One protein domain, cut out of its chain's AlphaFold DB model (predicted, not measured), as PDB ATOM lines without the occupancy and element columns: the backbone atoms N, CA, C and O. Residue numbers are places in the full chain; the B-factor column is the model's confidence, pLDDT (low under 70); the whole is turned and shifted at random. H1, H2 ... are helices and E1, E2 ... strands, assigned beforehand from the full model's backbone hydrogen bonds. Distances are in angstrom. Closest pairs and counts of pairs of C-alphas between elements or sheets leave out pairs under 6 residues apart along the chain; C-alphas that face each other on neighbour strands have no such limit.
ATOM      1  N   VAL A 123     145.348 147.391 109.877       83.75
ATOM      2  CA  VAL A 123     145.533 145.989 109.490       83.75
ATOM      3  C   VAL A 123     146.839 145.845 108.728       83.75
ATOM      4  O   VAL A 123     147.038 146.488 107.698       83.75
ATOM      5  N   ILE A 124     147.705 144.959 109.215       87.38
ATOM      6  CA  ILE A 124     148.950 144.571 108.552       87.38
ATOM      7  C   ILE A 124     148.844 143.097 108.183       87.38
ATOM      8  O   ILE A 124     148.478 142.271 109.015       87.38
ATOM      9  N   GLU A 125     149.174 142.749 106.944       87.69
ATOM     10  CA  GLU A 125     149.164 141.362 106.487       87.69
ATOM     11  C   GLU A 125     150.556 140.900 106.052       87.69
ATOM     12  O   GLU A 125     151.351 141.681 105.517       87.69
ATOM     13  N   GLY A 126     150.832 139.611 106.246       89.44
ATOM     14  CA  GLY A 126     152.093 138.986 105.869       89.44
ATOM     15  C   GLY A 126     151.940 137.521 105.472       89.44
ATOM     16  O   GLY A 126     150.906 136.884 105.706       89.44
ATOM     17  N   ALA A 127     152.988 136.996 104.844       90.19
ATOM     18  CA  ALA A 127     153.118 135.590 104.492       90.19
ATOM     19  C   ALA A 127     154.373 135.018 105.159       90.19
ATOM     20  O   ALA A 127     155.416 135.666 105.219       90.19
ATOM     21  N   MET A 128     154.266 133.801 105.673       90.75
ATOM     22  CA  MET A 128     155.325 133.116 106.392       90.75
ATOM     23  C   MET A 128     155.437 131.683 105.892       90.75
ATOM     24  O   MET A 128     154.466 130.934 105.939       90.75
ATOM     25  N   ASP A 129     156.625 131.294 105.451       91.19
ATOM     26  CA  ASP A 129     156.916 129.924 105.044       91.19
ATOM     27  C   ASP A 129     157.712 129.239 106.162       91.19
ATOM     28  O   ASP A 129     158.758 129.732 106.596       91.19
ATOM     29  N   VAL A 130     157.203 128.114 106.653       91.62
ATOM     30  CA  VAL A 130     157.797 127.336 107.744       91.62
ATOM     31  C   VAL A 130     158.252 125.998 107.186       91.62
ATOM     32  O   VAL A 130     157.432 125.186 106.769       91.62
ATOM     33  N   HIS A 131     159.555 125.749 107.190       91.56
ATOM     34  CA  HIS A 131     160.116 124.485 106.733       91.56
ATOM     35  C   HIS A 131     160.316 123.529 107.905       91.56
ATOM     36  O   HIS A 131     160.935 123.872 108.925       91.56
ATOM     37  N   ILE A 132     159.811 122.314 107.726       91.94
ATOM     38  CA  ILE A 132     159.800 121.263 108.736       91.94
ATOM     39  C   ILE A 132     160.772 120.164 108.304       91.94
ATOM     40  O   ILE A 132     160.846 119.788 107.137       91.94
ATOM     41  N   SER A 133     161.570 119.684 109.252       89.62
ATOM     42  CA  SER A 133     162.508 118.583 109.048       89.62
ATOM     43  C   SER A 133     161.778 117.238 109.045       89.62
ATOM     44  O   SER A 133     160.643 117.136 109.512       89.62
ATOM     45  N   LYS A 134     162.449 116.172 108.601       86.56
ATOM     46  CA  LYS A 134     161.891 114.806 108.614       86.56
ATOM     47  C   LYS A 134     161.504 114.335 110.022       86.56
ATOM     48  O   LYS A 134     160.576 113.554 110.172       86.56
ATOM     49  N   GLU A 135     162.166 114.858 111.052       84.69
ATOM     50  CA  GLU A 135     161.890 114.577 112.466       84.69
ATOM     51  C   GLU A 135     160.730 115.419 113.038       84.69
ATOM     52  O   GLU A 135     160.499 115.412 114.245       84.69
ATOM     53  N   GLY A 136     160.035 116.203 112.204       83.31
ATOM     54  CA  GLY A 136     158.915 117.051 112.620       83.31
ATOM     55  C   GLY A 136     159.321 118.357 113.311       83.31
ATOM     56  O   GLY A 136     158.468 119.042 113.867       83.31
ATOM     57  N   ARG A 137     160.611 118.722 113.291       87.81
ATOM     58  CA  ARG A 137     161.123 119.962 113.905       87.81
ATOM     59  C   ARG A 137     161.242 121.097 112.899       87.81
ATOM     60  O   ARG A 137     161.691 120.884 111.774       87.81
ATOM     61  N   ILE A 138     160.923 122.315 113.321       90.12
ATOM     62  CA  ILE A 138     161.063 123.511 112.483       90.12
ATOM     63  C   ILE A 138     162.540 123.906 112.403       90.12
ATOM     64  O   ILE A 138     163.170 124.156 113.432       90.12
ATOM     65  N   TYR A 139     163.090 123.987 111.190       92.19
ATOM     66  CA  TYR A 139     164.500 124.351 110.977       92.19
ATOM     67  C   TYR A 139     164.685 125.662 110.210       92.19
ATOM     68  O   TYR A 139     165.758 126.263 110.285       92.19
ATOM     69  N   LYS A 140     163.665 126.140 109.490       92.88
ATOM     70  CA  LYS A 140     163.742 127.416 108.778       92.88
ATOM     71  C   LYS A 140     162.392 128.110 108.734       92.88
ATOM     72  O   LYS A 140     161.385 127.487 108.415       92.88
ATOM     73  N   ILE A 141     162.392 129.406 109.015       92.50
ATOM     74  CA  ILE A 141     161.220 130.273 108.925       92.50
ATOM     75  C   ILE A 141     161.573 131.458 108.045       92.50
ATOM     76  O   ILE A 141     162.602 132.101 108.255       92.50
ATOM     77  N   VAL A 142     160.721 131.742 107.068       91.94
ATOM     78  CA  VAL A 142     160.880 132.862 106.143       91.94
ATOM     79  C   VAL A 142     159.657 133.759 106.251       91.94
ATOM     80  O   VAL A 142     158.570 133.365 105.840       91.94
ATOM     81  N   ASN A 143     159.825 134.962 106.794       90.69
ATOM     82  CA  ASN A 143     158.759 135.960 106.878       90.69
ATOM     83  C   ASN A 143     158.885 136.941 105.708       90.69
ATOM     84  O   ASN A 143     159.971 137.463 105.448       90.69
ATOM     85  N   ARG A 144     157.800 137.184 104.972       90.31
ATOM     86  CA  ARG A 144     157.812 137.983 103.740       90.31
ATOM     87  C   ARG A 144     156.524 138.778 103.546       90.31
ATOM     88  O   ARG A 144     155.467 138.463 104.091       90.31
ATOM     89  N   LYS A 145     156.616 139.826 102.725       87.62
ATOM     90  CA  LYS A 145     155.439 140.570 102.259       87.62
ATOM     91  C   LYS A 145     154.577 139.668 101.374       87.62
ATOM     92  O   LYS A 145     155.099 138.793 100.681       87.62
ATOM     93  N   ILE A 146     153.270 139.906 101.401       86.00
ATOM     94  CA  ILE A 146     152.310 139.171 100.577       86.00
ATOM     95  C   ILE A 146     152.588 139.427  99.099       86.00
ATOM     96  O   ILE A 146     152.815 140.564  98.686       86.00
ATOM     97  N   THR A 147     152.537 138.361  98.308       85.31
ATOM     98  CA  THR A 147     152.625 138.402  96.848       85.31
ATOM     99  C   THR A 147     151.274 138.048  96.218       85.31
ATOM    100  O   THR A 147     150.416 137.445  96.865       85.31
ATOM    101  N   ALA A 148     151.071 138.397  94.942       81.50
ATOM    102  CA  ALA A 148     149.848 138.057  94.200       81.50
ATOM    103  C   ALA A 148     149.560 136.542  94.176       81.50
ATOM    104  O   ALA A 148     148.413 136.131  94.328       81.50
ATOM    105  N   SER A 149     150.606 135.714  94.112       81.06
ATOM    106  CA  SER A 149     150.478 134.255  94.186       81.06
ATOM    107  C   SER A 149     149.873 133.780  95.516       81.06
ATOM    108  O   SER A 149     149.066 132.853  95.533       81.06
ATOM    109  N   ASP A 150     150.179 134.444  96.639       78.81
ATOM    110  CA  ASP A 150     149.605 134.090  97.947       78.81
ATOM    111  C   ASP A 150     148.108 134.443  98.041       78.81
ATOM    112  O   ASP A 150     147.359 133.825  98.801       78.81
ATOM    113  N   LEU A 151     147.653 135.443  97.275       77.69
ATOM    114  CA  LEU A 151     146.234 135.796  97.161       77.69
ATOM    115  C   LEU A 151     145.469 134.761  96.334       77.69
ATOM    116  O   LEU A 151     144.368 134.374  96.721       77.69
ATOM    117  N   GLU A 152     146.048 134.300  95.228       79.81
ATOM    118  CA  GLU A 152     145.476 133.235  94.395       79.81
ATOM    119  C   GLU A 152     145.425 131.906  95.151       79.81
ATOM    120  O   GLU A 152     144.367 131.285  95.227       79.81
ATOM    121  N   GLY A 153     146.517 131.534  95.827       73.00
ATOM    122  CA  GLY A 153     146.550 130.359  96.698       73.00
ATOM    123  C   GLY A 153     145.494 130.419  97.805       73.00
ATOM    124  O   GLY A 153     144.861 129.411  98.108       73.00
ATOM    125  N   ALA A 154     145.222 131.601  98.367       72.69
ATOM    126  CA  ALA A 154     144.156 131.765  99.354       72.69
ATOM    127  C   ALA A 154     142.750 131.531  98.768       72.69
ATOM    128  O   ALA A 154     141.906 130.974  99.468       72.69
ATOM    129  N   LYS A 155     142.495 131.917  97.508       79.75
ATOM    130  CA  LYS A 155     141.213 131.654  96.829       79.75
ATOM    131  C   LYS A 155     141.014 130.163  96.582       79.75
ATOM    132  O   LYS A 155     139.999 129.623  97.009       79.75
ATOM    133  N   VAL A 156     142.020 129.498  96.011       78.62
ATOM    134  CA  VAL A 156     141.991 128.047  95.764       78.62
ATOM    135  C   VAL A 156     141.786 127.281  97.071       78.62
ATOM    136  O   VAL A 156     140.965 126.377  97.144       78.62
ATOM    137  N   MET A 157     142.453 127.688  98.154       67.62
ATOM    138  CA  MET A 157     142.260 127.062  99.465       67.62
ATOM    139  C   MET A 157     140.893 127.348 100.086       67.62
ATOM    140  O   MET A 157     140.384 126.513 100.829       67.62
ATOM    141  N   ALA A 158     140.310 128.521  99.837       73.12
ATOM    142  CA  ALA A 158     138.950 128.824 100.270       73.12
ATOM    143  C   ALA A 158     137.920 127.977  99.510       73.12
ATOM    144  O   ALA A 158     136.911 127.602 100.097       73.12
ATOM    145  N   GLU A 159     138.184 127.647  98.245       78.50
ATOM    146  CA  GLU A 159     137.381 126.717  97.444       78.50
ATOM    147  C   GLU A 159     137.575 125.267  97.907       78.50
ATOM    148  O   GLU A 159     136.601 124.628  98.290       78.50
ATOM    149  N   MET A 160     138.816 124.787  98.045       70.62
ATOM    150  CA  MET A 160     139.107 123.442  98.570       70.62
ATOM    151  C   MET A 160     138.529 123.217  99.973       70.62
ATOM    152  O   MET A 160     138.008 122.149 100.276       70.62
ATOM    153  N   LYS A 161     138.577 124.225 100.856       68.62
ATOM    154  CA  LYS A 161     137.974 124.125 102.196       68.62
ATOM    155  C   LYS A 161     136.449 124.046 102.179       68.62
ATOM    156  O   LYS A 161     135.903 123.582 103.172       68.62
ATOM    157  N   LYS A 162     135.780 124.502 101.115       68.62
ATOM    158  CA  LYS A 162     134.331 124.309 100.938       68.62
ATOM    159  C   LYS A 162     134.001 122.887 100.481       68.62
ATOM    160  O   LYS A 162     132.907 122.416 100.756       68.62
ATOM    161  N   GLU A 163     134.931 122.220  99.798       64.94
ATOM    162  CA  GLU A 163     134.772 120.833  99.338       64.94
ATOM    163  C   GLU A 163     135.100 119.800 100.428       64.94
ATOM    164  O   GLU A 163     134.549 118.701 100.436       64.94
ATOM    165  N   VAL A 164     135.982 120.137 101.375       66.75
ATOM    166  CA  VAL A 164     136.278 119.283 102.535       66.75
ATOM    167  C   VAL A 164     135.096 119.298 103.508       66.75
ATOM    168  O   VAL A 164     134.722 120.366 103.982       66.75
ATOM    169  N   ASP A 165     134.580 118.111 103.868       63.97
ATOM    170  CA  ASP A 165     133.558 117.891 104.911       63.97
ATOM    171  C   ASP A 165     133.779 118.827 106.114       63.97
ATOM    172  O   ASP A 165     134.666 118.598 106.954       63.97
ATOM    173  N   GLU A 166     132.957 119.878 106.212       66.56
ATOM    174  CA  GLU A 166     133.076 120.909 107.248       66.56
ATOM    175  C   GLU A 166     133.072 120.287 108.649       66.56
ATOM    176  O   GLU A 166     133.748 120.779 109.552       66.56
ATOM    177  N   GLU A 167     132.373 119.164 108.831       64.50
ATOM    178  CA  GLU A 167     132.314 118.426 110.090       64.50
ATOM    179  C   GLU A 167     133.654 117.796 110.492       64.50
ATOM    180  O   GLU A 167     134.083 117.967 111.637       64.50
ATOM    181  N   LYS A 168     134.362 117.128 109.570       69.56
ATOM    182  CA  LYS A 168     135.680 116.524 109.849       69.56
ATOM    183  C   LYS A 168     136.731 117.598 110.095       69.56
ATOM    184  O   LYS A 168     137.489 117.508 111.062       69.56
ATOM    185  N   ALA A 169     136.725 118.658 109.286       65.88
ATOM    186  CA  ALA A 169     137.617 119.797 109.471       65.88
ATOM    187  C   ALA A 169     137.351 120.515 110.803       65.88
ATOM    188  O   ALA A 169     138.288 120.881 111.513       65.88
ATOM    189  N   LYS A 170     136.082 120.687 111.195       68.25
ATOM    190  CA  LYS A 170     135.687 121.314 112.466       68.25
ATOM    191  C   LYS A 170     135.982 120.417 113.666       68.25
ATOM    192  O   LYS A 170     136.315 120.948 114.725       68.25
ATOM    193  N   ALA A 171     135.906 119.093 113.527       70.44
ATOM    194  CA  ALA A 171     136.291 118.134 114.561       70.44
ATOM    195  C   ALA A 171     137.810 118.124 114.800       70.44
ATOM    196  O   ALA A 171     138.239 118.279 115.944       70.44
ATOM    197  N   GLU A 172     138.617 118.050 113.738       67.38
ATOM    198  CA  GLU A 172     140.079 118.169 113.820       67.38
ATOM    199  C   GLU A 172     140.492 119.548 114.348       67.38
ATOM    200  O   GLU A 172     141.286 119.655 115.282       67.38
ATOM    201  N   ARG A 173     139.864 120.624 113.861       60.12
ATOM    202  CA  ARG A 173     140.086 121.979 114.386       60.12
ATOM    203  C   ARG A 173     139.717 122.084 115.861       60.12
ATOM    204  O   ARG A 173     140.447 122.721 116.604       60.12
ATOM    205  N   ARG A 174     138.625 121.456 116.315       61.47
ATOM    206  CA  ARG A 174     138.247 121.398 117.740       61.47
ATOM    207  C   ARG A 174     139.248 120.594 118.565       61.47
ATOM    208  O   ARG A 174     139.490 120.957 119.709       61.47
ATOM    209  N   LYS A 175     139.813 119.521 118.012       68.31
ATOM    210  CA  LYS A 175     140.838 118.702 118.668       68.31
ATOM    211  C   LYS A 175     142.116 119.513 118.887       68.31
ATOM    212  O   LYS A 175     142.568 119.623 120.022       68.31
ATOM    213  N   TRP A 176     142.609 120.175 117.843       57.75
ATOM    214  CA  TRP A 176     143.778 121.048 117.935       57.75
ATOM    215  C   TRP A 176     143.513 122.330 118.732       57.75
ATOM    216  O   TRP A 176     144.379 122.743 119.487       57.75
ATOM    217  N   ALA A 177     142.317 122.923 118.660       54.47
ATOM    218  CA  ALA A 177     141.955 124.097 119.464       54.47
ATOM    219  C   ALA A 177     141.885 123.787 120.966       54.47
ATOM    220  O   ALA A 177     142.238 124.630 121.777       54.47
ATOM    221  N   ARG A 178     141.474 122.572 121.356       52.84
ATOM    222  CA  ARG A 178     141.558 122.126 122.760       52.84
ATOM    223  C   ARG A 178     142.999 121.907 123.219       52.84
ATOM    224  O   ARG A 178     143.261 121.985 124.412       52.84
ATOM    225  N   GLN A 179     143.894 121.577 122.291       49.69
ATOM    226  CA  GLN A 179     145.306 121.328 122.568       49.69
ATOM    227  C   GLN A 179     146.136 122.621 122.572       49.69
ATOM    228  O   GLN A 179     147.091 122.729 123.330       49.69
ATOM    229  N   PHE A 180     145.743 123.604 121.764       50.69
ATOM    230  CA  PHE A 180     146.370 124.913 121.644       50.69
ATOM    231  C   PHE A 180     145.311 126.008 121.824       50.69
ATOM    232  O   PHE A 180     144.922 126.677 120.867       50.69
ATOM    233  N   ASP A 181     144.863 126.224 123.061       47.41
ATOM    234  CA  ASP A 181     143.965 127.338 123.435       47.41
ATOM    235  C   ASP A 181     144.681 128.720 123.325       47.41
ATOM    236  O   ASP A 181     144.131 129.764 123.659       47.41
ATOM    237  N   GLU A 182     145.932 128.734 122.839       47.78
ATOM    238  CA  GLU A 182     146.917 129.815 122.997       47.78
ATOM    239  C   GLU A 182     147.281 130.538 121.686       47.78
ATOM    240  O   GLU A 182     147.980 131.552 121.694       47.78
ATOM    241  N   VAL A 183     146.809 130.048 120.534       46.94
ATOM    242  CA  VAL A 183     147.235 130.547 119.210       46.94
ATOM    243  C   VAL A 183     146.923 132.041 118.952       46.94
ATOM    244  O   VAL A 183     147.745 132.682 118.296       46.94
ATOM    245  N   PRO A 184     145.847 132.671 119.480       50.41
ATOM    246  CA  PRO A 184     145.650 134.118 119.312       50.41
ATOM    247  C   PRO A 184     146.446 134.978 120.315       50.41
ATOM    248  O   PRO A 184     146.310 136.202 120.326       50.41
ATOM    249  N   LEU A 185     147.289 134.378 121.163       60.59
ATOM    250  CA  LEU A 185     148.001 135.069 122.242       60.59
ATOM    251  C   LEU A 185     149.508 135.192 122.002       60.59
ATOM    252  O   LEU A 185     150.229 135.479 122.951       60.59
ATOM    253  N   MET A 186     150.006 135.060 120.767       64.94
ATOM    254  CA  MET A 186     151.450 135.143 120.468       64.94
ATOM    255  C   MET A 186     152.133 136.397 121.052       64.94
ATOM    256  O   MET A 186     153.297 136.351 121.445       64.94
ATOM    257  N   PHE A 187     151.406 137.514 121.145       66.94
ATOM    258  CA  PHE A 187     151.918 138.741 121.750       66.94
ATOM    259  C   PHE A 187     151.723 138.824 123.260       66.94
ATOM    260  O   PHE A 187     152.329 139.690 123.860       66.94
ATOM    261  N   ARG A 188     150.887 137.998 123.893       66.25
ATOM    262  CA  ARG A 188     150.583 138.050 125.338       66.25
ATOM    263  C   ARG A 188     151.194 136.897 126.130       66.25
ATOM    264  O   ARG A 188     151.502 137.070 127.305       66.25
ATOM    265  N   GLN A 189     151.358 135.742 125.501       68.94
ATOM    266  CA  GLN A 189     151.810 134.507 126.120       68.94
ATOM    267  C   GLN A 189     153.225 134.143 125.657       68.94
ATOM    268  O   GLN A 189     153.653 134.505 124.560       68.94
ATOM    269  N   ARG A 190     153.976 133.429 126.507       68.00
ATOM    270  CA  ARG A 190     155.274 132.870 126.112       68.00
ATOM    271  C   ARG A 190     155.067 131.765 125.080       68.00
ATOM    272  O   ARG A 190     154.312 130.836 125.326       68.00
ATOM    273  N   LEU A 191     155.787 131.864 123.968       74.94
ATOM    274  CA  LEU A 191     155.821 130.833 122.937       74.94
ATOM    275  C   LEU A 191     156.535 129.570 123.428       74.94
ATOM    276  O   LEU A 191     157.556 129.654 124.114       74.94
ATOM    277  N   ASP A 192     156.015 128.413 123.021       80.81
ATOM    278  CA  ASP A 192     156.696 127.133 123.180       80.81
ATOM    279  C   ASP A 192     157.718 126.937 122.050       80.81
ATOM    280  O   ASP A 192     157.387 126.946 120.862       80.81
ATOM    281  N   TYR A 193     158.980 126.767 122.436       83.75
ATOM    282  CA  TYR A 193     160.107 126.614 121.521       83.75
ATOM    283  C   TYR A 193     160.588 125.162 121.375       83.75
ATOM    284  O   TYR A 193     161.548 124.912 120.648       83.75
ATOM    285  N   THR A 194     159.941 124.194 122.027       85.12
ATOM    286  CA  THR A 194     160.352 122.777 121.997       85.12
ATOM    287  C   THR A 194     160.275 122.144 120.602       85.12
ATOM    288  O   THR A 194     161.032 121.225 120.291       85.12
ATOM    289  N   PHE A 195     159.415 122.673 119.729       85.00
ATOM    290  CA  PHE A 195     159.231 122.207 118.349       85.00
ATOM    291  C   PHE A 195     160.315 122.688 117.370       85.00
ATOM    292  O   PHE A 195     160.333 122.284 116.203       85.00
ATOM    293  N   TYR A 196     161.223 123.559 117.814       88.12
ATOM    294  CA  TYR A 196     162.238 124.175 116.969       88.12
ATOM    295  C   TYR A 196     163.567 123.427 117.060       88.12
ATOM    296  O   TYR A 196     163.940 122.874 118.095       88.12
ATOM    297  N   ARG A 197     164.320 123.422 115.960       89.88
ATOM    298  CA  ARG A 197     165.690 122.907 115.941       89.88
ATOM    299  C   ARG A 197     166.643 123.933 116.572       89.88
ATOM    300  O   ARG A 197     166.452 125.140 116.426       89.88
ATOM    301  N   ASN A 198     167.692 123.465 117.248       90.81
ATOM    302  CA  ASN A 198     168.658 124.347 117.921       90.81
ATOM    303  C   ASN A 198     169.377 125.304 116.952       90.81
ATOM    304  O   ASN A 198     169.735 126.414 117.333       90.81
ATOM    305  N   ASP A 199     169.549 124.892 115.700       91.69
ATOM    306  CA  ASP A 199     170.164 125.615 114.582       91.69
ATOM    307  C   ASP A 199     169.124 126.243 113.632       91.69
ATOM    308  O   ASP A 199     169.409 126.440 112.452       91.69
ATOM    309  N   VAL A 200     167.921 126.571 114.129       92.12
ATOM    310  CA  VAL A 200     166.864 127.203 113.321       92.12
ATOM    311  C   VAL A 200     167.351 128.479 112.628       92.12
ATOM    312  O   VAL A 200     168.026 129.319 113.224       92.12
ATOM    313  N   ILE A 201     166.983 128.639 111.359       94.19
ATOM    314  CA  ILE A 201     167.275 129.829 110.558       94.19
ATOM    315  C   ILE A 201     166.003 130.665 110.440       94.19
ATOM    316  O   ILE A 201     164.993 130.205 109.910       94.19
ATOM    317  N   CYS A 202     166.057 131.911 110.889       92.00
ATOM    318  CA  CYS A 202     164.994 132.887 110.703       92.00
ATOM    319  C   CYS A 202     165.434 133.915 109.657       92.00
ATOM    320  O   CYS A 202     166.392 134.656 109.874       92.00
ATOM    321  N   ASP A 203     164.751 133.930 108.514       93.44
ATOM    322  CA  ASP A 203     164.915 134.907 107.436       93.44
ATOM    323  C   ASP A 203     163.709 135.849 107.439       93.44
ATOM    324  O   ASP A 203     162.680 135.575 106.818       93.44
ATOM    325  N   ASP A 204     163.814 136.947 108.184       89.31
ATOM    326  CA  ASP A 204     162.769 137.955 108.242       89.31
ATOM    327  C   ASP A 204     163.013 139.038 107.191       89.31
ATOM    328  O   ASP A 204     163.775 139.985 107.389       89.31
ATOM    329  N   ARG A 205     162.334 138.917 106.053       90.00
ATOM    330  CA  ARG A 205     162.434 139.873 104.944       90.00
ATOM    331  C   ARG A 205     161.567 141.109 105.148       90.00
ATOM    332  O   ARG A 205     161.668 142.046 104.360       90.00
ATOM    333  N   ILE A 206     160.709 141.123 106.169       86.12
ATOM    334  CA  ILE A 206     159.923 142.308 106.525       86.12
ATOM    335  C   ILE A 206     160.826 143.297 107.259       86.12
ATOM    336  O   ILE A 206     160.871 144.467 106.885       86.12
ATOM    337  N   PHE A 207     161.592 142.813 108.237       85.12
ATOM    338  CA  PHE A 207     162.575 143.624 108.962       85.12
ATOM    339  C   PHE A 207     163.970 143.611 108.321       85.12
ATOM    340  O   PHE A 207     164.855 144.328 108.777       85.12
ATOM    341  N   ASN A 208     164.160 142.826 107.254       89.19
ATOM    342  CA  ASN A 208     165.437 142.611 106.573       89.19
ATOM    343  C   ASN A 208     166.543 142.111 107.526       89.19
ATOM    344  O   ASN A 208     167.679 142.583 107.505       89.19
ATOM    345  N   VAL A 209     166.189 141.156 108.390       91.12
ATOM    346  CA  VAL A 209     167.068 140.570 109.405       91.12
ATOM    347  C   VAL A 209     167.137 139.062 109.207       91.12
ATOM    348  O   VAL A 209     166.117 138.382 109.137       91.12
ATOM    349  N   LYS A 210     168.358 138.520 109.194       93.69
ATOM    350  CA  LYS A 210     168.600 137.076 109.272       93.69
ATOM    351  C   LYS A 210     169.194 136.724 110.631       93.69
ATOM    352  O   LYS A 210     170.163 137.350 111.063       93.69
ATOM    353  N   ARG A 211     168.615 135.732 111.304       92.81
ATOM    354  CA  ARG A 211     169.098 135.173 112.576       92.81
ATOM    355  C   ARG A 211     169.300 133.675 112.430       92.81
ATOM    356  O   ARG A 211     168.535 133.012 111.731       92.81
ATOM    357  N   GLN A 212     170.310 133.147 113.108       93.81
ATOM    358  CA  GLN A 212     170.591 131.718 113.118       93.81
ATOM    359  C   GLN A 212     170.770 131.234 114.552       93.81
ATOM    360  O   GLN A 212     171.430 131.872 115.368       93.81
ATOM    361  N   GLY A 213     170.184 130.081 114.842       92.88
ATOM    362  CA  GLY A 213     170.175 129.491 116.165       92.88
ATOM    363  C   GLY A 213     168.950 129.894 116.982       92.88
ATOM    364  O   GLY A 213     168.425 131.009 116.894       92.88
ATOM    365  N   LEU A 214     168.512 128.961 117.820       91.00
ATOM    366  CA  LEU A 214     167.275 129.061 118.586       91.00
ATOM    367  C   LEU A 214     167.273 130.249 119.552       91.00
ATOM    368  O   LEU A 214     166.284 130.970 119.637       91.00
ATOM    369  N   GLN A 215     168.395 130.514 120.222       91.56
ATOM    370  CA  GLN A 215     168.501 131.620 121.175       91.56
ATOM    371  C   GLN A 215     168.364 132.994 120.501       91.56
ATOM    372  O   GLN A 215     167.690 133.880 121.028       91.56
ATOM    373  N   GLN A 216     168.961 133.172 119.317       91.81
ATOM    374  CA  GLN A 216     168.819 134.415 118.556       91.81
ATOM    375  C   GLN A 216     167.383 134.596 118.060       91.81
ATOM    376  O   GLN A 216     166.857 135.707 118.094       91.81
ATOM    377  N   TYR A 217     166.738 133.505 117.642       90.44
ATOM    378  CA  TYR A 217     165.338 133.518 117.232       90.44
ATOM    379  C   TYR A 217     164.391 133.872 118.388       90.44
ATOM    380  O   TYR A 217     163.552 134.759 118.241       90.44
ATOM    381  N   MET A 218     164.576 133.255 119.561       90.25
ATOM    382  CA  MET A 218     163.827 133.577 120.781       90.25
ATOM    383  C   MET A 218     163.965 135.056 121.155       90.25
ATOM    384  O   MET A 218     162.975 135.714 121.467       90.25
ATOM    385  N   SER A 219     165.191 135.592 121.113       90.88
ATOM    386  CA  SER A 219     165.450 137.003 121.414       90.88
ATOM    387  C   SER A 219     164.783 137.935 120.401       90.88
ATOM    388  O   SER A 219     164.177 138.926 120.802       90.88
ATOM    389  N   HIS A 220     164.836 137.596 119.109       90.31
ATOM    390  CA  HIS A 220     164.194 138.365 118.038       90.31
ATOM    391  C   HIS A 220     162.674 138.427 118.212       90.31
ATOM    392  O   HIS A 220     162.104 139.516 118.231       90.31
ATOM    393  N   LEU A 221     162.018 137.281 118.429       88.19
ATOM    394  CA  LEU A 221     160.577 137.248 118.686       88.19
ATOM    395  C   LEU A 221     160.198 137.946 119.993       88.19
ATOM    396  O   LEU A 221     159.216 138.682 120.026       88.19
ATOM    397  N   GLY A 222     160.988 137.769 121.054       88.00
ATOM    398  CA  GLY A 222     160.777 138.471 122.318       88.00
ATOM    399  C   GLY A 222     160.840 139.991 122.155       88.00
ATOM    400  O   GLY A 222     159.964 140.699 122.651       88.00
ATOM    401  N   ALA A 223     161.829 140.496 121.412       89.81
ATOM    402  CA  ALA A 223     161.970 141.920 121.122       89.81
ATOM    403  C   ALA A 223     160.787 142.461 120.305       89.81
ATOM    404  O   ALA A 223     160.267 143.532 120.629       89.81
ATOM    405  N   ILE A 224     160.323 141.713 119.295       87.94
ATOM    406  CA  ILE A 224     159.125 142.066 118.521       87.94
ATOM    407  C   ILE A 224     157.905 142.134 119.440       87.94
ATOM    408  O   ILE A 224     157.214 143.149 119.444       87.94
ATOM    409  N   SER A 225     157.666 141.110 120.266       86.38
ATOM    410  CA  SER A 225     156.508 141.076 121.165       86.38
ATOM    411  C   SER A 225     156.488 142.254 122.139       86.38
ATOM    412  O   SER A 225     155.459 142.918 122.262       86.38
ATOM    413  N   VAL A 226     157.618 142.576 122.776       86.81
ATOM    414  CA  VAL A 226     157.719 143.721 123.702       86.81
ATOM    415  C   VAL A 226     157.510 145.049 122.972       86.81
ATOM    416  O   VAL A 226     156.752 145.902 123.433       86.81
ATOM    417  N   THR A 227     158.136 145.219 121.805       88.50
ATOM    418  CA  THR A 227     158.008 146.446 121.004       88.50
ATOM    419  C   THR A 227     156.566 146.656 120.549       88.50
ATOM    420  O   THR A 227     156.033 147.761 120.646       88.50
ATOM    421  N   CYS A 228     155.902 145.590 120.104       86.19
ATOM    422  CA  CYS A 228     154.510 145.633 119.688       86.19
ATOM    423  C   CYS A 228     153.568 145.977 120.847       86.19
ATOM    424  O   CYS A 228     152.704 146.826 120.675       86.19
ATOM    425  N   GLN A 229     153.743 145.382 122.028       82.88
ATOM    426  CA  GLN A 229     152.929 145.728 123.202       82.88
ATOM    427  C   GLN A 229     153.088 147.197 123.619       82.88
ATOM    428  O   GLN A 229     152.127 147.820 124.065       82.88
ATOM    429  N   LEU A 230     154.296 147.751 123.473       83.62
ATOM    430  CA  LEU A 230     154.587 149.139 123.824       83.62
ATOM    431  C   LEU A 230     153.974 150.125 122.818       83.62
ATOM    432  O   LEU A 230     153.374 151.124 123.214       83.62
ATOM    433  N   LEU A 231     154.113 149.853 121.517       84.00
ATOM    434  CA  LEU A 231     153.646 150.745 120.446       84.00
ATOM    435  C   LEU A 231     152.164 150.567 120.096       84.00
ATOM    436  O   LEU A 231     151.568 151.447 119.468       84.00
ATOM    437  N   PHE A 232     151.564 149.445 120.485       84.75
ATOM    438  CA  PHE A 232     150.187 149.103 120.159       84.75
ATOM    439  C   PHE A 232     149.457 148.664 121.434       84.75
ATOM    440  O   PHE A 232     149.507 147.489 121.801       84.75
ATOM    441  N   PRO A 233     148.718 149.582 122.099       77.12
ATOM    442  CA  PRO A 233     147.932 149.269 123.300       77.12
ATOM    443  C   PRO A 233     146.953 148.107 123.107       77.12
ATOM    444  O   PRO A 233     146.509 147.468 124.062       77.12
ATOM    445  N   HIS A 234     146.582 147.853 121.856       77.00
ATOM    446  CA  HIS A 234     145.801 146.706 121.464       77.00
ATOM    447  C   HIS A 234     146.355 146.148 120.151       77.00
ATOM    448  O   HIS A 234     146.450 146.871 119.157       77.00
ATOM    449  N   ILE A 235     146.728 144.871 120.183       80.62
ATOM    450  CA  ILE A 235     147.279 144.114 119.066       80.62
ATOM    451  C   ILE A 235     146.759 142.679 119.134       80.62
ATOM    452  O   ILE A 235     146.791 142.051 120.196       80.62
ATOM    453  N   GLU A 236     146.286 142.177 118.002       76.94
ATOM    454  CA  GLU A 236     145.768 140.820 117.842       76.94
ATOM    455  C   GLU A 236     146.298 140.235 116.535       76.94
ATOM    456  O   GLU A 236     146.378 140.931 115.521       76.94
ATOM    457  N   MET A 237     146.702 138.964 116.564       78.25
ATOM    458  CA  MET A 237     147.180 138.242 115.386       78.25
ATOM    459  C   MET A 237     146.204 137.133 115.025       78.25
ATOM    460  O   MET A 237     145.823 136.326 115.869       78.25
ATOM    461  N   GLU A 238     145.869 137.055 113.747       78.38
ATOM    462  CA  GLU A 238     144.972 136.064 113.178       78.38
ATOM    463  C   GLU A 238     145.684 135.293 112.067       78.38
ATOM    464  O   GLU A 238     146.313 135.869 111.173       78.38
ATOM    465  N   ALA A 239     145.556 133.968 112.093       78.19
ATOM    466  CA  ALA A 239     145.957 133.118 110.980       78.19
ATOM    467  C   ALA A 239     144.810 133.053 109.958       78.19
ATOM    468  O   ALA A 239     143.769 132.454 110.227       78.19
ATOM    469  N   LEU A 240     145.004 133.654 108.781       76.81
ATOM    470  CA  LEU A 240     144.007 133.672 107.703       76.81
ATOM    471  C   LEU A 240     143.952 132.322 106.979       76.81
ATOM    472  O   LEU A 240     142.888 131.731 106.795       76.81
ATOM    473  N   SER A 241     145.114 131.811 106.572       75.94
ATOM    474  CA  SER A 241     145.219 130.529 105.876       75.94
ATOM    475  C   SER A 241     146.508 129.815 106.248       75.94
ATOM    476  O   SER A 241     147.571 130.425 106.269       75.94
ATOM    477  N   ILE A 242     146.417 128.512 106.498       79.75
ATOM    478  CA  ILE A 242     147.555 127.622 106.732       79.75
ATOM    479  C   ILE A 242     147.463 126.527 105.679       79.75
ATOM    480  O   ILE A 242     146.418 125.879 105.576       79.75
ATOM    481  N   VAL A 243     148.521 126.360 104.892       78.00
ATOM    482  CA  VAL A 243     148.586 125.413 103.777       78.00
ATOM    483  C   VAL A 243     149.834 124.550 103.938       78.00
ATOM    484  O   VAL A 243     150.944 125.058 103.761       78.00
ATOM    485  N   PRO A 244     149.693 123.265 104.294       80.31
ATOM    486  CA  PRO A 244     150.807 122.335 104.248       80.31
ATOM    487  C   PRO A 244     151.084 121.927 102.794       80.31
ATOM    488  O   PRO A 244     150.183 121.484 102.087       80.31
ATOM    489  N   ILE A 245     152.332 122.061 102.358       80.31
ATOM    490  CA  ILE A 245     152.839 121.550 101.083       80.31
ATOM    491  C   ILE A 245     153.623 120.285 101.410       80.31
ATOM    492  O   ILE A 245     154.726 120.352 101.959       80.31
ATOM    493  N   LEU A 246     153.003 119.137 101.134       76.94
ATOM    494  CA  LEU A 246     153.530 117.824 101.511       76.94
ATOM    495  C   LEU A 246     154.816 117.480 100.751       76.94
ATOM    496  O   LEU A 246     155.722 116.906 101.348       76.94
ATOM    497  N   ASP A 247     154.917 117.897  99.488       76.19
ATOM    498  CA  ASP A 247     156.049 117.572  98.612       76.19
ATOM    499  C   ASP A 247     157.372 118.190  99.103       76.19
ATOM    500  O   ASP A 247     158.416 117.543  99.074       76.19
ATOM    501  N   ASP A 248     157.306 119.411  99.649       78.19
ATOM    502  CA  ASP A 248     158.471 120.197 100.082       78.19
ATOM    503  C   ASP A 248     158.634 120.262 101.614       78.19
ATOM    504  O   ASP A 248     159.487 120.999 102.122       78.19
ATOM    505  N   GLY A 249     157.780 119.575 102.383       82.88
ATOM    506  CA  GLY A 249     157.779 119.645 103.854       82.88
ATOM    507  C   GLY A 249     157.616 121.071 104.400       82.88
ATOM    508  O   GLY A 249     158.172 121.419 105.446       82.88
ATOM    509  N   THR A 250     156.903 121.931 103.668       86.69
ATOM    510  CA  THR A 250     156.807 123.368 103.951       86.69
ATOM    511  C   THR A 250     155.368 123.751 104.264       86.69
ATOM    512  O   THR A 250     154.449 123.410 103.529       86.69
ATOM    513  N   VAL A 251     155.150 124.498 105.341       87.38
ATOM    514  CA  VAL A 251     153.841 125.041 105.711       87.38
ATOM    515  C   VAL A 251     153.817 126.526 105.387       87.38
ATOM    516  O   VAL A 251     154.570 127.306 105.968       87.38
ATOM    517  N   ARG A 252     152.936 126.929 104.470       84.44
ATOM    518  CA  ARG A 252     152.692 128.338 104.147       84.44
ATOM    519  C   ARG A 252     151.583 128.884 105.038       84.44
ATOM    520  O   ARG A 252     150.440 128.433 104.975       84.44
ATOM    521  N   LEU A 253     151.920 129.861 105.866       86.06
ATOM    522  CA  LEU A 253     151.008 130.599 106.728       86.06
ATOM    523  C   LEU A 253     150.792 132.002 106.156       86.06
ATOM    524  O   LEU A 253     151.734 132.766 105.979       86.06
ATOM    525  N   ARG A 254     149.533 132.384 105.970       85.56
ATOM    526  CA  ARG A 254     149.133 133.777 105.787       85.56
ATOM    527  C   ARG A 254     148.550 134.293 107.087       85.56
ATOM    528  O   ARG A 254     147.615 133.699 107.629       85.56
ATOM    529  N   TRP A 255     149.079 135.408 107.561       87.25
ATOM    530  CA  TRP A 255     148.691 136.002 108.828       87.25
ATOM    531  C   TRP A 255     148.282 137.463 108.657       87.25
ATOM    532  O   TRP A 255     148.658 138.140 107.697       87.25
ATOM    533  N   ARG A 256     147.488 137.934 109.613       84.75
ATOM    534  CA  ARG A 256     147.012 139.307 109.721       84.75
ATOM    535  C   ARG A 256     147.187 139.780 111.155       84.75
ATOM    536  O   ARG A 256     146.856 139.057 112.085       84.75
ATOM    537  N   VAL A 257     147.682 140.994 111.330       85.44
ATOM    538  CA  VAL A 257     147.739 141.686 112.614       85.44
ATOM    539  C   VAL A 257     146.759 142.848 112.568       85.44
ATOM    540  O   VAL A 257     146.858 143.709 111.695       85.44
ATOM    541  N   LYS A 258     145.816 142.863 113.508       84.56
ATOM    542  CA  LYS A 258     144.910 143.982 113.765       84.56
ATOM    543  C   LYS A 258     145.460 144.767 114.949       84.56
ATOM    544  O   LYS A 258     145.726 144.183 115.999       84.56
ATOM    545  N   HIS A 259     145.648 146.076 114.808       83.75
ATOM    546  CA  HIS A 259     146.174 146.889 115.901       83.75
ATOM    547  C   HIS A 259     145.561 148.286 115.984       83.75
ATOM    548  O   HIS A 259     144.972 148.811 115.039       83.75
ATOM    549  N   VAL A 260     145.724 148.899 117.158       81.44
ATOM    550  CA  VAL A 260     145.466 150.323 117.381       81.44
ATOM    551  C   VAL A 260     146.797 150.998 117.657       81.44
ATOM    552  O   VAL A 260     147.467 150.696 118.641       81.44
ATOM    553  N   SER A 261     147.182 151.914 116.776       80.00
ATOM    554  CA  SER A 261     148.411 152.698 116.902       80.00
ATOM    555  C   SER A 261     148.426 153.545 118.186       80.00
ATOM    556  O   SER A 261     147.438 154.221 118.486       80.00
ATOM    557  N   LEU A 262     149.546 153.579 118.926       76.88
ATOM    558  CA  LEU A 262     149.681 154.402 120.141       76.88
ATOM    559  C   LEU A 262     149.377 155.879 119.869       76.88
ATOM    560  O   LEU A 262     148.661 156.502 120.642       76.88
ATOM    561  N   LEU A 263     149.840 156.423 118.739       76.06
ATOM    562  CA  LEU A 263     149.533 157.802 118.346       76.06
ATOM    563  C   LEU A 263     148.018 158.048 118.273       76.06
ATOM    564  O   LEU A 263     147.523 159.058 118.768       76.06
ATOM    565  N   ARG A 264     147.270 157.086 117.722       73.75
ATOM    566  CA  ARG A 264     145.810 157.150 117.627       73.75
ATOM    567  C   ARG A 264     145.163 157.077 119.012       73.75
ATOM    568  O   ARG A 264     144.265 157.866 119.302       73.75
ATOM    569  N   ALA A 265     145.662 156.202 119.884       71.69
ATOM    570  CA  ALA A 265     145.210 156.106 121.270       71.69
ATOM    571  C   ALA A 265     145.494 157.389 122.075       71.69
ATOM    572  O   ALA A 265     144.657 157.812 122.867       71.69
ATOM    573  N   LEU A 266     146.624 158.060 121.831       72.56
ATOM    574  CA  LEU A 266     146.959 159.341 122.464       72.56
ATOM    575  C   LEU A 266     146.061 160.487 121.976       72.56
ATOM    576  O   LEU A 266     145.680 161.340 122.772       72.56
ATOM    577  N   THR A 267     145.676 160.503 120.694       70.44
ATOM    578  CA  THR A 267     144.742 161.516 120.161       70.44
ATOM    579  C   THR A 267     143.287 161.300 120.583       70.44
ATOM    580  O   THR A 267     142.515 162.255 120.615       70.44
ATOM    581  N   ASN A 268     142.904 160.064 120.919       67.56
ATOM    582  CA  ASN A 268     141.579 159.728 121.429       67.56
ATOM    583  C   ASN A 268     141.701 158.807 122.657       67.56
ATOM    584  O   ASN A 268     141.661 157.578 122.516       67.56
ATOM    585  N   PRO A 269     141.801 159.376 123.873       66.31
ATOM    586  CA  PRO A 269     142.050 158.604 125.087       66.31
ATOM    587  C   PRO A 269     140.916 157.626 125.440       66.31
ATOM    588  O   PRO A 269     141.127 156.694 126.218       66.31
ATOM    589  N   MET A 270     139.724 157.763 124.844       61.66
ATOM    590  CA  MET A 270     138.636 156.790 125.016       61.66
ATOM    591  C   MET A 270     138.975 155.417 124.415       61.66
ATOM    592  O   MET A 270     138.423 154.417 124.867       61.66
ATOM    593  N   LEU A 271     139.933 155.333 123.482       63.78
ATOM    594  CA  LEU A 271     140.429 154.069 122.923       63.78
ATOM    595  C   LEU A 271     141.251 153.240 123.926       63.78
ATOM    596  O   LEU A 271     141.441 152.040 123.721       63.78
ATOM    597  N   PHE A 272     141.704 153.816 125.044       62.94
ATOM    598  CA  PHE A 272     142.306 153.017 126.117       62.94
ATOM    599  C   PHE A 272     141.264 152.161 126.854       62.94
ATOM    600  O   PHE A 272     141.602 151.077 127.334       62.94
ATOM    601  N   LYS A 273     139.989 152.583 126.885       63.31
ATOM    602  CA  LYS A 273     138.901 151.820 127.515       63.31
ATOM    603  C   LYS A 273     138.481 150.643 126.632       63.31
ATOM    604  O   LYS A 273     138.021 150.831 125.508       63.31
ATOM    605  N   TYR A 274     138.591 149.426 127.169       58.34
ATOM    606  CA  TYR A 274     138.265 148.175 126.472       58.34
ATOM    607  C   TYR A 274     136.822 148.157 125.931       58.34
ATOM    608  O   TYR A 274     136.629 147.942 124.737       58.34
ATOM    609  N   ASP A 275     135.831 148.511 126.756       55.09
ATOM    610  CA  ASP A 275     134.407 148.501 126.370       55.09
ATOM    611  C   ASP A 275     134.071 149.457 125.220       55.09
ATOM    612  O   ASP A 275     133.152 149.208 124.437       55.09
ATOM    613  N   TYR A 276     134.805 150.566 125.118       57.28
ATOM    614  CA  TYR A 276     134.642 151.530 124.034       57.28
ATOM    615  C   TYR A 276     135.218 150.978 122.722       57.28
ATOM    616  O   TYR A 276     134.605 151.145 121.668       57.28
ATOM    617  N   ARG A 277     136.351 150.262 122.791       60.47
ATOM    618  CA  ARG A 277     136.967 149.605 121.628       60.47
ATOM    619  C   ARG A 277     136.096 148.485 121.063       60.47
ATOM    620  O   ARG A 277     135.824 148.489 119.868       60.47
ATOM    621  N   VAL A 278     135.615 147.572 121.908       56.16
ATOM    622  CA  VAL A 278     134.820 146.404 121.471       56.16
ATOM    623  C   VAL A 278     133.495 146.828 120.822       56.16
ATOM    624  O   VAL A 278     133.045 146.230 119.848       56.16
ATOM    625  N   LYS A 279     132.873 147.910 121.308       56.22
ATOM    626  CA  LYS A 279     131.574 148.382 120.799       56.22
ATOM    627  C   LYS A 279     131.647 149.236 119.529       56.22
ATOM    628  O   LYS A 279     130.626 149.359 118.863       56.22
ATOM    629  N   ARG A 280     132.793 149.853 119.205       55.16
ATOM    630  CA  ARG A 280     132.923 150.771 118.048       55.16
ATOM    631  C   ARG A 280     133.908 150.325 116.978       55.16
ATOM    632  O   ARG A 280     133.719 150.691 115.825       55.16
ATOM    633  N   VAL A 281     134.945 149.580 117.362       55.84
ATOM    634  CA  VAL A 281     136.077 149.255 116.486       55.84
ATOM    635  C   VAL A 281     135.976 147.836 115.920       55.84
ATOM    636  O   VAL A 281     136.383 147.587 114.786       55.84
ATOM    637  N   MET A 282     135.406 146.904 116.689       54.44
ATOM    638  CA  MET A 282     135.190 145.535 116.225       54.44
ATOM    639  C   MET A 282     133.909 145.456 115.370       54.44
ATOM    640  O   MET A 282     132.851 145.934 115.813       54.44
ATOM    641  N   PRO A 283     133.980 144.881 114.151       54.88
ATOM    642  CA  PRO A 283     132.804 144.661 113.314       54.88
ATOM    643  C   PRO A 283     131.778 143.788 114.054       54.88
ATOM    644  O   PRO A 283     132.152 142.916 114.839       54.88
ATOM    645  N   ASP A 284     130.481 144.024 113.816       50.53
ATOM    646  CA  ASP A 284     129.370 143.350 114.519       50.53
ATOM    647  C   ASP A 284     129.492 141.808 114.509       50.53
ATOM    648  O   ASP A 284     129.071 141.150 115.458       50.53
ATOM    649  N   GLU A 285     130.124 141.252 113.471       48.78
ATOM    650  CA  GLU A 285     130.361 139.819 113.247       48.78
ATOM    651  C   GLU A 285     131.299 139.174 114.292       48.78
ATOM    652  O   GLU A 285     131.113 138.016 114.664       48.78
TER     653      GLU A 285
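What this domain is: This is residues 123 to 285 of the 321 residues of an uncharacterized protein of Toxocara canis (UniProt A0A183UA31). A single twisted sheet of six strands curls round one long helix, H3, on one face, while H1 crosses the other face near the E5 edge. After H1 the chain turns into H2, which sticks out with residues 170 to 179, and three short helices, H4, H5 and H6, trail off beyond the end of E6. The printed part has 163 residues with six named helices and six named strands, in the order E1 E2 H1 H2 E3 E4 H3 E5 E6 H4 H5 H6. The sheet runs E4 E3 E2 E1 E6 E5 and is mixed, and the class is mixed, helices and strands. The whole is compact, with a radius of gyration of the C-alphas of 17.6 A and spans of 51 by 41 by 34 A.

Where its parts are: The printed part opens with E1, residues 123 to 132, from C-alpha 123 at (145.533, 145.989, 109.490), 28.6 A long. E2 is residues 138 to 144, 17.2 A. H1, residues 148 to 163, is 23.5 A long, and H2, residues 166 to 179, is 19.6 A. Residues 180 to 195 hold no named element. E3, residues 196 to 204, bends by 100 degrees at residue 199, and E4 is residues 209 to 212. H3, residues 214 to 231, begins at C-alpha 214 at (167.275, 129.061, 118.586) and is 25.7 A long. E5 is residues 234 to 245, 33.1 A, and E6 residues 250 to 260, 32.2 A. H4 is residues 262 to 267, H5 residues 269 to 272, and H6 residues 274 to 280, ending at C-alpha 280 at (132.923, 150.771, 118.048).

How they stand to each other: E4 and E5 are the edge strands of the sheet. E1 and E2 form an antiparallel hairpin at 151 degrees, with N 129 and O 142 at 2.9 A. E1 and E6 are antiparallel at 155 degrees, with N 128 and O 253 at 2.8 A. E5 and E6 form a hairpin, antiparallel at 164 degrees, with N 252 and O 243 at 2.8 A. E3 and E2 are parallel at 11 degrees, with N 203 and O 141 at 2.8 A; E2, H1, H2 and E3 make a strand-helix-strand unit, two parallel neighbour strands with helices between, its crossover right-handed. E3 and E4 form a hairpin, antiparallel at 168 degrees, with N 202 and O 211 at 2.8 A. H3 and H1 are on opposite faces of the sheet, three layers with helices on both faces. The closest C-alphas of H3 and E3 are those of Asn 198 and Leu 214, 5.0 A. H1, at a height of 9.1 A over the sheet, lies over E6 and E5 and runs across the strands, at 70 degrees to E5 on the local plane. Its closest C-alphas to E5 are those of Ala 154 and Ser 241, 6.7 A. H2 is not on the sheet and meets H1 only through their link. H4 and H5 are close but not clearly touching, with Ala 265 and Leu 271 the closest C-alphas at 5.5 A; so are H5 and H6, with Leu 271 and Arg 277 at 5.8 A. In H1, H2, H3, H4 and H6 every O i to N i+4 pair is within hydrogen-bond range; H5 is too short for one.

The domain as a whole: The C-alphas farthest apart, those of Lys 134 and Thr 267, are 51.1 A apart. The printed part has no cut. The link from H2 to E3, 16 residues, is long; the other links are tight. The mean pLDDT of the printed part is 77.5, and 48 residues are under 70: residue 157 and residues 161 to 170, 172 to 190 and 268 to 285.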